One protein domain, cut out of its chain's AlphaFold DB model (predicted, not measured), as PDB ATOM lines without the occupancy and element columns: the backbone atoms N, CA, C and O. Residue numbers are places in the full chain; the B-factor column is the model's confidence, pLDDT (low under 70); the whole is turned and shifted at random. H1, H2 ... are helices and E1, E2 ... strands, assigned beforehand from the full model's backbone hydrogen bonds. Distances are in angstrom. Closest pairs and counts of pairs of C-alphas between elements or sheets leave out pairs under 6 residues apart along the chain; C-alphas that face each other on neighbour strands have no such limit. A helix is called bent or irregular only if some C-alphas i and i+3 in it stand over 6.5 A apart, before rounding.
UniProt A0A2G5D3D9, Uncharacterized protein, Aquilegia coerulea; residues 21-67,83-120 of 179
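This is residues 21 to 67 and 83 to 120 of the 179 residues of an uncharacterized protein of Aquilegia coerulea (UniProt A0A2G5D3D9). A small ladder of two strands, E1 and E2, is joined to the start of a long helix, H3, which bends into an L. H1 runs side by side with the first arm, H3a, short H2 packs near that arm's far end, and residues 112 to 120 of the second arm, H3b, stick out, as does the loop 49 to 54. The printed part has 85 residues, with H1, H2, E1, E2 and H3 in chain order; the sheet is antiparallel and the class mostly helix. The whole is loose, with a radius of gyration of the C-alphas of 14.9 A and spans of 42 by 35 by 32 A.

E1 is residues 62 to 64, 6.6 A, and E2 residues 88 to 90, 6.7 A. H3, residues 93 to 120, was assigned as one helix by its hydrogen bonds but is bent: C-alphas 105 and 108 are 8.3 A apart. Its arms are H3a, residues 93 to 105, 18.3 A, and H3b, residues 108 to 120, 18.1 A, ending at C-alpha 120 (113.920, 141.901, 129.263). H1, residues 27 to 38, 16.3 A, begins at C-alpha 27 (87.203, 134.614, 162.231). H2 is residues 41 to 45, 8.1 A.

E1 and E2 are antiparallel at 155 degrees, with N 63 and O 89 within hydrogen-bond range at 2.9 A. E1 and H3a are apart. H3a and H3b are about perpendicular, at 76 degrees. H1 and H3a touch, closest at the C-alphas of Ile 30 and Arg 94, 5.3 A, at a shallow tilt of 25 degrees, the same way. H2 only just touches H3a, with 3 pairs of C-alphas within 8 A, by residues 104 to 105 of H3a alone; the closest are those of Gly 42 and Leu 104, 5.4 A. Every O i to N i+4 pair is within hydrogen-bond range in H1, H3a and H3b; H2 has 0 of 1, but 2 of 2 O i to N i+3 pairs.

The C-alphas farthest apart, of Pro 27 and Glu 120, are 43.1 A apart. Residues 68 to 82 are not printed, and C-alphas 67 and 83 are 17.9 A apart across this cut. The link H2 to E1 is long, 16 residues. The pLDDT is under 70 in residues 47 to 67, 83 to 90 and 117 to 120.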
ATOM      1  N   ASP A  21      98.754 128.724 164.000       81.88
ATOM      2  CA  ASP A  21      97.488 129.333 164.373       81.88
ATOM      3  C   ASP A  21      97.057 130.521 163.494       81.88
ATOM      4  O   ASP A  21      95.876 130.639 163.184       81.88
ATOM      5  N   LEU A  22      97.992 131.344 163.010       80.94
ATOM      6  CA  LEU A  22      97.732 132.479 162.109       80.94
ATOM      7  C   LEU A  22      97.354 132.050 160.686       80.94
ATOM      8  O   LEU A  22      96.771 132.831 159.933       80.94
ATOM      9  N   LEU A  23      97.696 130.816 160.307       80.62
ATOM     10  CA  LEU A  23      97.371 130.243 159.001       80.62
ATOM     11  C   LEU A  23      95.987 129.587 158.981       80.62
ATOM     12  O   LEU A  23      95.493 129.210 157.921       80.62
ATOM     13  N   LYS A  24      95.328 129.458 160.136       83.62
ATOM     14  CA  LYS A  24      93.983 128.887 160.213       83.62
ATOM     15  C   LYS A  24      92.938 129.882 159.718       83.62
ATOM     16  O   LYS A  24      92.999 131.070 160.033       83.62
ATOM     17  N   ASN A  25      91.927 129.370 159.018       84.19
ATOM     18  CA  ASN A  25      90.718 130.104 158.631       84.19
ATOM     19  C   ASN A  25      89.798 130.340 159.850       84.19
ATOM     20  O   ASN A  25      88.688 129.819 159.916       84.19
ATOM     21  N   THR A  26      90.278 131.073 160.855       87.25
ATOM     22  CA  THR A  26      89.474 131.502 162.007       87.25
ATOM     23  C   THR A  26      88.927 132.915 161.778       87.25
ATOM     24  O   THR A  26      89.592 133.723 161.123       87.25
ATOM     25  N   PRO A  27      87.760 133.265 162.353       89.88
ATOM     26  CA  PRO A  27      87.203 134.614 162.231       89.88
ATOM     27  C   PRO A  27      88.160 135.725 162.689       89.88
ATOM     28  O   PRO A  27      88.209 136.783 162.077       89.88
ATOM     29  N   SER A  28      88.970 135.481 163.726       90.25
ATOM     30  CA  SER A  28      89.949 136.457 164.223       90.25
ATOM     31  C   SER A  28      91.066 136.747 163.220       90.25
ATOM     32  O   SER A  28      91.504 137.888 163.100       90.25
ATOM     33  N   ASN A  29      91.536 135.726 162.501       89.00
ATOM     34  CA  ASN A  29      92.592 135.893 161.506       89.00
ATOM     35  C   ASN A  29      92.075 136.617 160.263       89.00
ATOM     36  O   ASN A  29      92.799 137.435 159.702       89.00
ATOM     37  N   ILE A  30      90.833 136.324 159.863       88.00
ATOM     38  CA  ILE A  30      90.136 137.003 158.766       88.00
ATOM     39  C   ILE A  30      89.969 138.489 159.104       88.00
ATOM     40  O   ILE A  30      90.505 139.322 158.381       88.00
ATOM     41  N   ALA A  31      89.383 138.808 160.263       89.31
ATOM     42  CA  ALA A  31      89.174 140.190 160.699       89.31
ATOM     43  C   ALA A  31      90.479 140.999 160.775       89.31
ATOM     44  O   ALA A  31      90.518 142.175 160.431       89.31
ATOM     45  N   ARG A  32      91.584 140.366 161.193       92.44
ATOM     46  CA  ARG A  32      92.901 141.016 161.200       92.44
ATOM     47  C   ARG A  32      93.385 141.366 159.790       92.44
ATOM     48  O   ARG A  32      94.028 142.392 159.613       92.44
ATOM     49  N   LEU A  33      93.157 140.495 158.809       90.25
ATOM     50  CA  LEU A  33      93.570 140.747 157.427       90.25
ATOM     51  C   LEU A  33      92.698 141.816 156.766       90.25
ATOM     52  O   LEU A  33      93.242 142.679 156.083       90.25
ATOM     53  N   GLU A  34      91.391 141.796 157.024       89.19
ATOM     54  CA  GLU A  34      90.460 142.855 156.610       89.19
ATOM     55  C   GLU A  34      90.918 144.219 157.145       89.19
ATOM     56  O   GLU A  34      91.078 145.159 156.370       89.19
ATOM     57  N   ASP A  35      91.268 144.301 158.434       92.50
ATOM     58  CA  ASP A  35      91.788 145.525 159.056       92.50
ATOM     59  C   ASP A  35      93.085 146.023 158.389       92.50
ATOM     60  O   ASP A  35      93.237 147.216 158.113       92.50
ATOM     61  N   VAL A  36      94.013 145.115 158.065       90.56
ATOM     62  CA  VAL A  36      95.254 145.460 157.347       90.56
ATOM     63  C   VAL A  36      94.960 146.016 155.951       90.56
ATOM     64  O   VAL A  36      95.582 146.999 155.541       90.56
ATOM     65  N   ILE A  37      94.026 145.401 155.221       88.62
ATOM     66  CA  ILE A  37      93.611 145.841 153.884       88.62
ATOM     67  C   ILE A  37      92.951 147.219 153.966       88.62
ATOM     68  O   ILE A  37      93.342 148.127 153.229       88.62
ATOM     69  N   ASP A  38      92.015 147.408 154.896       88.12
ATOM     70  CA  ASP A  38      91.284 148.661 155.095       88.12
ATOM     71  C   ASP A  38      92.215 149.849 155.365       88.12
ATOM     72  O   ASP A  38      92.006 150.942 154.829       88.12
ATOM     73  N   HIS A  39      93.281 149.632 156.139       88.94
ATOM     74  CA  HIS A  39      94.268 150.662 156.464       88.94
ATOM     75  C   HIS A  39      95.350 150.851 155.388       88.94
ATOM     76  O   HIS A  39      96.173 151.773 155.486       88.94
ATOM     77  N   CYS A  40      95.377 150.019 154.344       85.56
ATOM     78  CA  CYS A  40      96.371 150.129 153.289       85.56
ATOM     79  C   CYS A  40      96.038 151.264 152.310       85.56
ATOM     80  O   CYS A  40      94.995 151.282 151.656       85.56
ATOM     81  N   LYS A  41      96.978 152.200 152.123       84.00
ATOM     82  CA  LYS A  41      96.821 153.327 151.182       84.00
ATOM     83  C   LYS A  41      96.629 152.872 149.732       84.00
ATOM     84  O   LYS A  41      95.922 153.543 148.984       84.00
ATOM     85  N   GLY A  42      97.243 151.748 149.348       78.50
ATOM     86  CA  GLY A  42      97.122 151.170 148.007       78.50
ATOM     87  C   GLY A  42      95.689 150.763 147.667       78.50
ATOM     88  O   GLY A  42      95.281 150.889 146.517       78.50
ATOM     89  N   ARG A  43      94.884 150.392 148.673       82.12
ATOM     90  CA  ARG A  43      93.491 149.969 148.490       82.12
ATOM     91  C   ARG A  43      92.647 151.011 147.759       82.12
ATOM     92  O   ARG A  43      91.835 150.665 146.910       82.12
ATOM     93  N   GLN A  44      92.881 152.297 148.024       77.00
ATOM     94  CA  GLN A  44      92.131 153.394 147.401       77.00
ATOM     95  C   GLN A  44      92.255 153.424 145.869       77.00
ATOM     96  O   GLN A  44      91.355 153.930 145.205       77.00
ATOM     97  N   LYS A  45      93.329 152.860 145.296       77.25
ATOM     98  CA  LYS A  45      93.499 152.740 143.838       77.25
ATOM     99  C   LYS A  45      92.476 151.788 143.211       77.25
ATOM    100  O   LYS A  45      92.091 151.993 142.065       77.25
ATOM    101  N   TYR A  46      92.054 150.775 143.964       73.25
ATOM    102  CA  TYR A  46      91.193 149.686 143.497       73.25
ATOM    103  C   TYR A  46      89.732 149.845 143.933       73.25
ATOM    104  O   TYR A  46      88.862 149.194 143.377       73.25
ATOM    105  N   LEU A  47      89.442 150.759 144.868       66.38
ATOM    106  CA  LEU A  47      88.072 151.155 145.233       66.38
ATOM    107  C   LEU A  47      87.398 152.066 144.192       66.38
ATOM    108  O   LEU A  47      86.225 152.413 144.334       66.38
ATOM    109  N   ALA A  48      88.139 152.518 143.176       56.66
ATOM    110  CA  ALA A  48      87.580 153.323 142.102       56.66
ATOM    111  C   ALA A  48      86.590 152.469 141.298       56.66
ATOM    112  O   ALA A  48      86.991 151.481 140.694       56.66
ATOM    113  N   GLN A  49      85.317 152.884 141.326       52.31
ATOM    114  CA  GLN A  49      84.171 152.267 140.655       52.31
ATOM    115  C   GLN A  49      84.562 151.663 139.308       52.31
ATOM    116  O   GLN A  49      84.748 152.371 138.314       52.31
ATOM    117  N   THR A  50      84.693 150.343 139.296       51.50
ATOM    118  CA  THR A  50      84.787 149.584 138.064       51.50
ATOM    119  C   THR A  50      83.418 149.670 137.384       51.50
ATOM    120  O   THR A  50      82.378 149.848 138.022       51.50
ATOM    121  N   THR A  51      83.388 149.583 136.060       54.22
ATOM    122  CA  THR A  51      82.125 149.374 135.331       54.22
ATOM    123  C   THR A  51      81.710 147.903 135.338       54.22
ATOM    124  O   THR A  51      80.807 147.519 134.595       54.22
ATOM    125  N   SER A  52      82.410 147.082 136.119       48.97
ATOM    126  CA  SER A  52      82.168 145.659 136.223       48.97
ATOM    127  C   SER A  52      80.858 145.406 136.970       48.97
ATOM    128  O   SER A  52      80.485 146.178 137.853       48.97
ATOM    129  N   PRO A  53      80.133 144.327 136.637       46.69
ATOM    130  CA  PRO A  53      79.000 143.862 137.431       46.69
ATOM    131  C   PRO A  53      79.389 143.394 138.843       46.69
ATOM    132  O   PRO A  53      78.501 143.209 139.673       46.69
ATOM    133  N   SER A  54      80.680 143.147 139.087       51.53
ATOM    134  CA  SER A  54      81.229 142.880 140.415       51.53
ATOM    135  C   SER A  54      81.309 144.192 141.196       51.53
ATOM    136  O   SER A  54      81.736 145.213 140.673       51.53
ATOM    137  N   ASP A  55      80.897 144.185 142.458       51.34
ATOM    138  CA  ASP A  55      81.081 145.312 143.382       51.34
ATOM    139  C   ASP A  55      82.508 145.376 143.957       51.34
ATOM    140  O   ASP A  55      82.808 146.232 144.794       51.34
ATOM    141  N   GLY A  56      83.391 144.476 143.507       54.47
ATOM    142  CA  GLY A  56      84.768 144.354 143.973       54.47
ATOM    143  C   GLY A  56      84.887 143.857 145.417       54.47
ATOM    144  O   GLY A  56      85.991 143.880 145.960       54.47
ATOM    145  N   GLU A  57      83.788 143.418 146.047       53.97
ATOM    146  CA  GLU A  57      83.784 142.921 147.428       53.97
ATOM    147  C   GLU A  57      84.390 141.509 147.521       53.97
ATOM    148  O   GLU A  57      85.104 141.194 148.473       53.97
ATOM    149  N   ASP A  58      84.166 140.661 146.509       58.84
ATOM    150  CA  ASP A  58      84.697 139.293 146.456       58.84
ATOM    151  C   ASP A  58      85.951 139.225 145.571       58.84
ATOM    152  O   ASP A  58      85.906 138.829 144.402       58.84
ATOM    153  N   VAL A  59      87.099 139.610 146.140       59.47
ATOM    154  CA  VAL A  59      88.406 139.431 145.493       59.47
ATOM    155  C   VAL A  59      88.742 137.938 145.438       59.47
ATOM    156  O   VAL A  59      89.086 137.291 146.432       59.47
ATOM    157  N   ARG A  60      88.656 137.371 144.233       66.12
ATOM    158  CA  ARG A  60      88.846 135.938 143.990       66.12
ATOM    159  C   ARG A  60      90.234 135.657 143.429       66.12
ATOM    160  O   ARG A  60      90.501 135.871 142.251       66.12
ATOM    161  N   TRP A  61      91.101 135.099 144.267       66.50
ATOM    162  CA  TRP A  61      92.380 134.556 143.820       66.50
ATOM    163  C   TRP A  61      92.191 133.131 143.299       66.50
ATOM    164  O   TRP A  61      91.632 132.274 143.995       66.50
ATOM    165  N   TYR A  62      92.686 132.883 142.088       64.19
ATOM    166  CA  TYR A  62      92.660 131.575 141.444       64.19
ATOM    167  C   TYR A  62      94.070 131.083 141.135       64.19
ATOM    168  O   TYR A  62      94.960 131.862 140.792       64.19
ATOM    169  N   PHE A  63      94.255 129.771 141.224       65.12
ATOM    170  CA  PHE A  63      95.431 129.074 140.721       65.12
ATOM    171  C   PHE A  63      95.003 128.121 139.606       65.12
ATOM    172  O   PHE A  63      94.118 127.296 139.836       65.12
ATOM    173  N   CYS A  64      95.612 128.236 138.421       61.53
ATOM    174  CA  CYS A  64      95.426 127.276 137.334       61.53
ATOM    175  C   CYS A  64      96.459 126.146 137.467       61.53
ATOM    176  O   CYS A  64      97.662 126.413 137.512       61.53
ATOM    177  N   GLU A  65      95.998 124.899 137.552       60.12
ATOM    178  CA  GLU A  65      96.863 123.715 137.674       60.12
ATOM    179  C   GLU A  65      97.540 123.351 136.350       60.12
ATOM    180  O   GLU A  65      98.678 122.876 136.336       60.12
ATOM    181  N   VAL A  66      96.851 123.593 135.237       57.56
ATOM    182  CA  VAL A  66      97.310 123.214 133.903       57.56
ATOM    183  C   VAL A  66      98.066 124.387 133.269       57.56
ATOM    184  O   VAL A  66      97.576 125.520 133.289       57.56
ATOM    185  N   PRO A  67      99.272 124.159 132.709       58.09
ATOM    186  CA  PRO A  67      99.941 125.162 131.895       58.09
ATOM    187  C   PRO A  67      99.027 125.577 130.742       58.09
ATOM    188  O   PRO A  67      98.577 124.723 129.980       58.09
ATOM    189  N   VAL A  83      84.440 125.693 142.798       50.84
ATOM    190  CA  VAL A  83      85.809 125.186 142.865       50.84
ATOM    191  C   VAL A  83      85.774 123.660 142.920       50.84
ATOM    192  O   VAL A  83      85.021 123.089 143.710       50.84
ATOM    193  N   GLY A  84      86.591 122.994 142.103       50.41
ATOM    194  CA  GLY A  84      86.740 121.532 142.124       50.41
ATOM    195  C   GLY A  84      86.104 120.781 140.952       50.41
ATOM    196  O   GLY A  84      86.153 119.553 140.923       50.41
ATOM    197  N   LYS A  85      85.537 121.486 139.965       46.00
ATOM    198  CA  LYS A  85      85.120 120.899 138.683       46.00
ATOM    199  C   LYS A  85      85.771 121.649 137.511       46.00
ATOM    200  O   LYS A  85      85.075 122.207 136.672       46.00
ATOM    201  N   GLY A  86      87.101 121.704 137.501       57.72
ATOM    202  CA  GLY A  86      87.924 122.346 136.468       57.72
ATOM    203  C   GLY A  86      89.381 122.493 136.919       57.72
ATOM    204  O   GLY A  86      89.694 122.137 138.054       57.72
ATOM    205  N   ASP A  87      90.233 123.062 136.068       61.72
ATOM    206  CA  ASP A  87      91.680 123.238 136.304       61.72
ATOM    207  C   ASP A  87      92.016 124.422 137.235       61.72
ATOM    208  O   ASP A  87      93.165 124.848 137.325       61.72
ATOM    209  N   TYR A  88      91.013 124.968 137.933       60.25
ATOM    210  CA  TYR A  88      91.131 126.166 138.762       60.25
ATOM    211  C   TYR A  88      90.823 125.873 140.232       60.25
ATOM    212  O   TYR A  88      89.733 125.410 140.588       60.25
ATOM    213  N   PHE A  89      91.758 126.243 141.105       62.09
ATOM    214  CA  PHE A  89      91.580 126.246 142.555       62.09
ATOM    215  C   PHE A  89      91.327 127.663 143.060       62.09
ATOM    216  O   PHE A  89      92.034 128.594 142.682       62.09
ATOM    217  N   ARG A  90      90.344 127.823 143.949       68.94
ATOM    218  CA  ARG A  90      90.108 129.064 144.698       68.94
ATOM    219  C   ARG A  90      90.768 128.947 146.059       68.94
ATOM    220  O   ARG A  90      90.631 127.925 146.738       68.94
ATOM    221  N   PHE A  91      91.425 130.018 146.470       71.88
ATOM    222  CA  PHE A  91      91.973 130.135 147.812       71.88
ATOM    223  C   PHE A  91      90.862 130.276 148.865       71.88
ATOM    224  O   PHE A  91      89.788 130.826 148.602       71.88
ATOM    225  N   GLY A  92      91.107 129.763 150.075       75.75
ATOM    226  CA  GLY A  92      90.218 130.020 151.211       75.75
ATOM    227  C   GLY A  92      90.188 131.514 151.551       75.75
ATOM    228  O   GLY A  92      91.136 132.228 151.244       75.75
ATOM    229  N   MET A  93      89.132 131.989 152.218       80.38
ATOM    230  CA  MET A  93      88.936 133.424 152.494       80.38
ATOM    231  C   MET A  93      90.171 134.099 153.112       80.38
ATOM    232  O   MET A  93      90.643 135.116 152.614       80.38
ATOM    233  N   ARG A  94      90.758 133.498 154.156       87.25
ATOM    234  CA  ARG A  94      91.973 134.023 154.800       87.25
ATOM    235  C   ARG A  94      93.155 134.092 153.832       87.25
ATOM    236  O   ARG A  94      93.937 135.031 153.891       87.25
ATOM    237  N   ASP A  95      93.310 133.085 152.979       82.81
ATOM    238  CA  ASP A  95      94.427 132.988 152.040       82.81
ATOM    239  C   ASP A  95      94.287 134.050 150.941       82.81
ATOM    240  O   ASP A  95      95.256 134.742 150.639       82.81
ATOM    241  N   SER A  96      93.070 134.240 150.424       81.06
ATOM    242  CA  SER A  96      92.726 135.312 149.486       81.06
ATOM    243  C   SER A  96      93.019 136.695 150.073       81.06
ATOM    244  O   SER A  96      93.720 137.488 149.448       81.06
ATOM    245  N   LEU A  97      92.574 136.961 151.305       84.69
ATOM    246  CA  LEU A  97      92.850 138.229 151.991       84.69
ATOM    247  C   LEU A  97      94.349 138.417 152.275       84.69
ATOM    248  O   LEU A  97      94.877 139.519 152.170       84.69
ATOM    249  N   ALA A  98      95.075 137.348 152.610       87.00
ATOM    250  CA  ALA A  98      96.520 137.424 152.818       87.00
ATOM    251  C   ALA A  98      97.274 137.754 151.519       87.00
ATOM    252  O   ALA A  98      98.238 138.527 151.548       87.00
ATOM    253  N   MET A  99      96.832 137.191 150.392       84.88
ATOM    254  CA  MET A  99      97.351 137.511 149.063       84.88
ATOM    255  C   MET A  99      97.069 138.967 148.693       84.88
ATOM    256  O   MET A  99      97.991 139.677 148.295       84.88
ATOM    257  N   GLU A 100      95.840 139.438 148.907       85.19
ATOM    258  CA  GLU A 100      95.457 140.831 148.667       85.19
ATOM    259  C   GLU A 100      96.267 141.807 149.529       85.19
ATOM    260  O   GLU A 100      96.890 142.725 148.997       85.19
ATOM    261  N   ALA A 101      96.355 141.575 150.841       86.88
ATOM    262  CA  ALA A 101      97.149 142.405 151.746       86.88
ATOM    263  C   ALA A 101      98.625 142.477 151.312       86.88
ATOM    264  O   ALA A 101      99.224 143.555 151.273       86.88
ATOM    265  N   SER A 102      99.204 141.333 150.935       85.69
ATOM    266  CA  SER A 102     100.593 141.242 150.469       85.69
ATOM    267  C   SER A 102     100.815 141.969 149.146       85.69
ATOM    268  O   SER A 102     101.868 142.582 148.951       85.69
ATOM    269  N   PHE A 103      99.843 141.886 148.236       85.62
ATOM    270  CA  PHE A 103      99.858 142.599 146.967       85.62
ATOM    271  C   PHE A 103      99.797 144.107 147.201       85.62
ATOM    272  O   PHE A 103     100.696 144.815 146.761       85.62
ATOM    273  N   LEU A 104      98.820 144.594 147.971       85.12
ATOM    274  CA  LEU A 104      98.664 146.022 148.259       85.12
ATOM    275  C   LEU A 104      99.899 146.625 148.946       85.12
ATOM    276  O   LEU A 104     100.226 147.787 148.722       85.12
ATOM    277  N   GLN A 105     100.598 145.847 149.777       87.25
ATOM    278  CA  GLN A 105     101.802 146.307 150.470       87.25
ATOM    279  C   GLN A 105     103.039 146.386 149.562       87.25
ATOM    280  O   GLN A 105     103.896 147.242 149.778       87.25
ATOM    281  N   ARG A 106     103.155 145.493 148.573       84.75
ATOM    282  CA  ARG A 106     104.344 145.357 147.708       84.75
ATOM    283  C   ARG A 106     104.071 145.662 146.240       84.75
ATOM    284  O   ARG A 106     104.889 145.334 145.389       84.75
ATOM    285  N   GLU A 107     102.943 146.288 145.935       84.06
ATOM    286  CA  GLU A 107     102.468 146.548 144.574       84.06
ATOM    287  C   GLU A 107     103.556 147.188 143.700       84.06
ATOM    288  O   GLU A 107     103.868 146.680 142.628       84.06
ATOM    289  N   GLU A 108     104.185 148.266 144.173       82.31
ATOM    290  CA  GLU A 108     105.211 148.991 143.412       82.31
ATOM    291  C   GLU A 108     106.453 148.133 143.144       82.31
ATOM    292  O   GLU A 108     107.012 148.170 142.048       82.31
ATOM    293  N   GLU A 109     106.859 147.319 144.120       84.62
ATOM    294  CA  GLU A 109     107.970 146.379 143.981       84.62
ATOM    295  C   GLU A 109     107.626 145.296 142.950       84.62
ATOM    296  O   GLU A 109     108.377 145.101 141.992       84.62
ATOM    297  N   LEU A 110     106.465 144.651 143.090       79.75
ATOM    298  CA  LEU A 110     105.983 143.611 142.177       79.75
ATOM    299  C   LEU A 110     105.858 144.136 140.745       79.75
ATOM    300  O   LEU A 110     106.336 143.494 139.812       79.75
ATOM    301  N   LEU A 111     105.276 145.324 140.567       74.56
ATOM    302  CA  LEU A 111     105.165 145.969 139.263       74.56
ATOM    303  C   LEU A 111     106.538 146.335 138.700       74.56
ATOM    304  O   LEU A 111     106.757 146.169 137.506       74.56
ATOM    305  N   SER A 112     107.481 146.798 139.524       71.19
ATOM    306  CA  SER A 112     108.835 147.113 139.055       71.19
ATOM    307  C   SER A 112     109.580 145.873 138.549       71.19
ATOM    308  O   SER A 112     110.227 145.934 137.502       71.19
ATOM    309  N   ILE A 113     109.439 144.740 139.246       72.94
ATOM    310  CA  ILE A 113     110.003 143.450 138.836       72.94
ATOM    311  C   ILE A 113     109.323 142.988 137.551       72.94
ATOM    312  O   ILE A 113     110.007 142.640 136.593       72.94
ATOM    313  N   TRP A 114     107.992 143.057 137.493       73.56
ATOM    314  CA  TRP A 114     107.234 142.669 136.311       73.56
ATOM    315  C   TRP A 114     107.606 143.502 135.084       73.56
ATOM    316  O   TRP A 114     107.865 142.941 134.025       73.56
ATOM    317  N   TRP A 115     107.706 144.827 135.217       71.56
ATOM    318  CA  TRP A 115     108.123 145.706 134.124       71.56
ATOM    319  C   TRP A 115     109.564 145.462 133.689       71.56
ATOM    320  O   TRP A 115     109.861 145.535 132.497       71.56
ATOM    321  N   LYS A 116     110.452 145.147 134.635       70.25
ATOM    322  CA  LYS A 116     111.833 144.774 134.342       70.25
ATOM    323  C   LYS A 116     111.892 143.469 133.545       70.25
ATOM    324  O   LYS A 116     112.469 143.457 132.464       70.25
ATOM    325  N   GLU A 117     111.247 142.408 134.024       66.50
ATOM    326  CA  GLU A 117     111.177 141.127 133.310       66.50
ATOM    327  C   GLU A 117     110.478 141.266 131.954       66.50
ATOM    328  O   GLU A 117     110.908 140.674 130.966       66.50
ATOM    329  N   TYR A 118     109.417 142.073 131.882       60.22
ATOM    330  CA  TYR A 118     108.713 142.363 130.639       60.22
ATOM    331  C   TYR A 118     109.627 143.054 129.629       60.22
ATOM    332  O   TYR A 118     109.670 142.628 128.481       60.22
ATOM    333  N   GLY A 119     110.376 144.080 130.044       57.34
ATOM    334  CA  GLY A 119     111.342 144.767 129.183       57.34
ATOM    335  C   GLY A 119     112.520 143.882 128.763       57.34
ATOM    336  O   GLY A 119     113.054 144.048 127.672       57.34
ATOM    337  N   GLU A 120     112.900 142.907 129.591       56.44
ATOM    338  CA  GLU A 120     113.920 141.901 129.263       56.44
ATOM    339  C   GLU A 120     113.389 140.811 128.307       56.44
ATOM    340  O   GLU A 120     114.160 140.240 127.537       56.44
TER     341      GLU A 120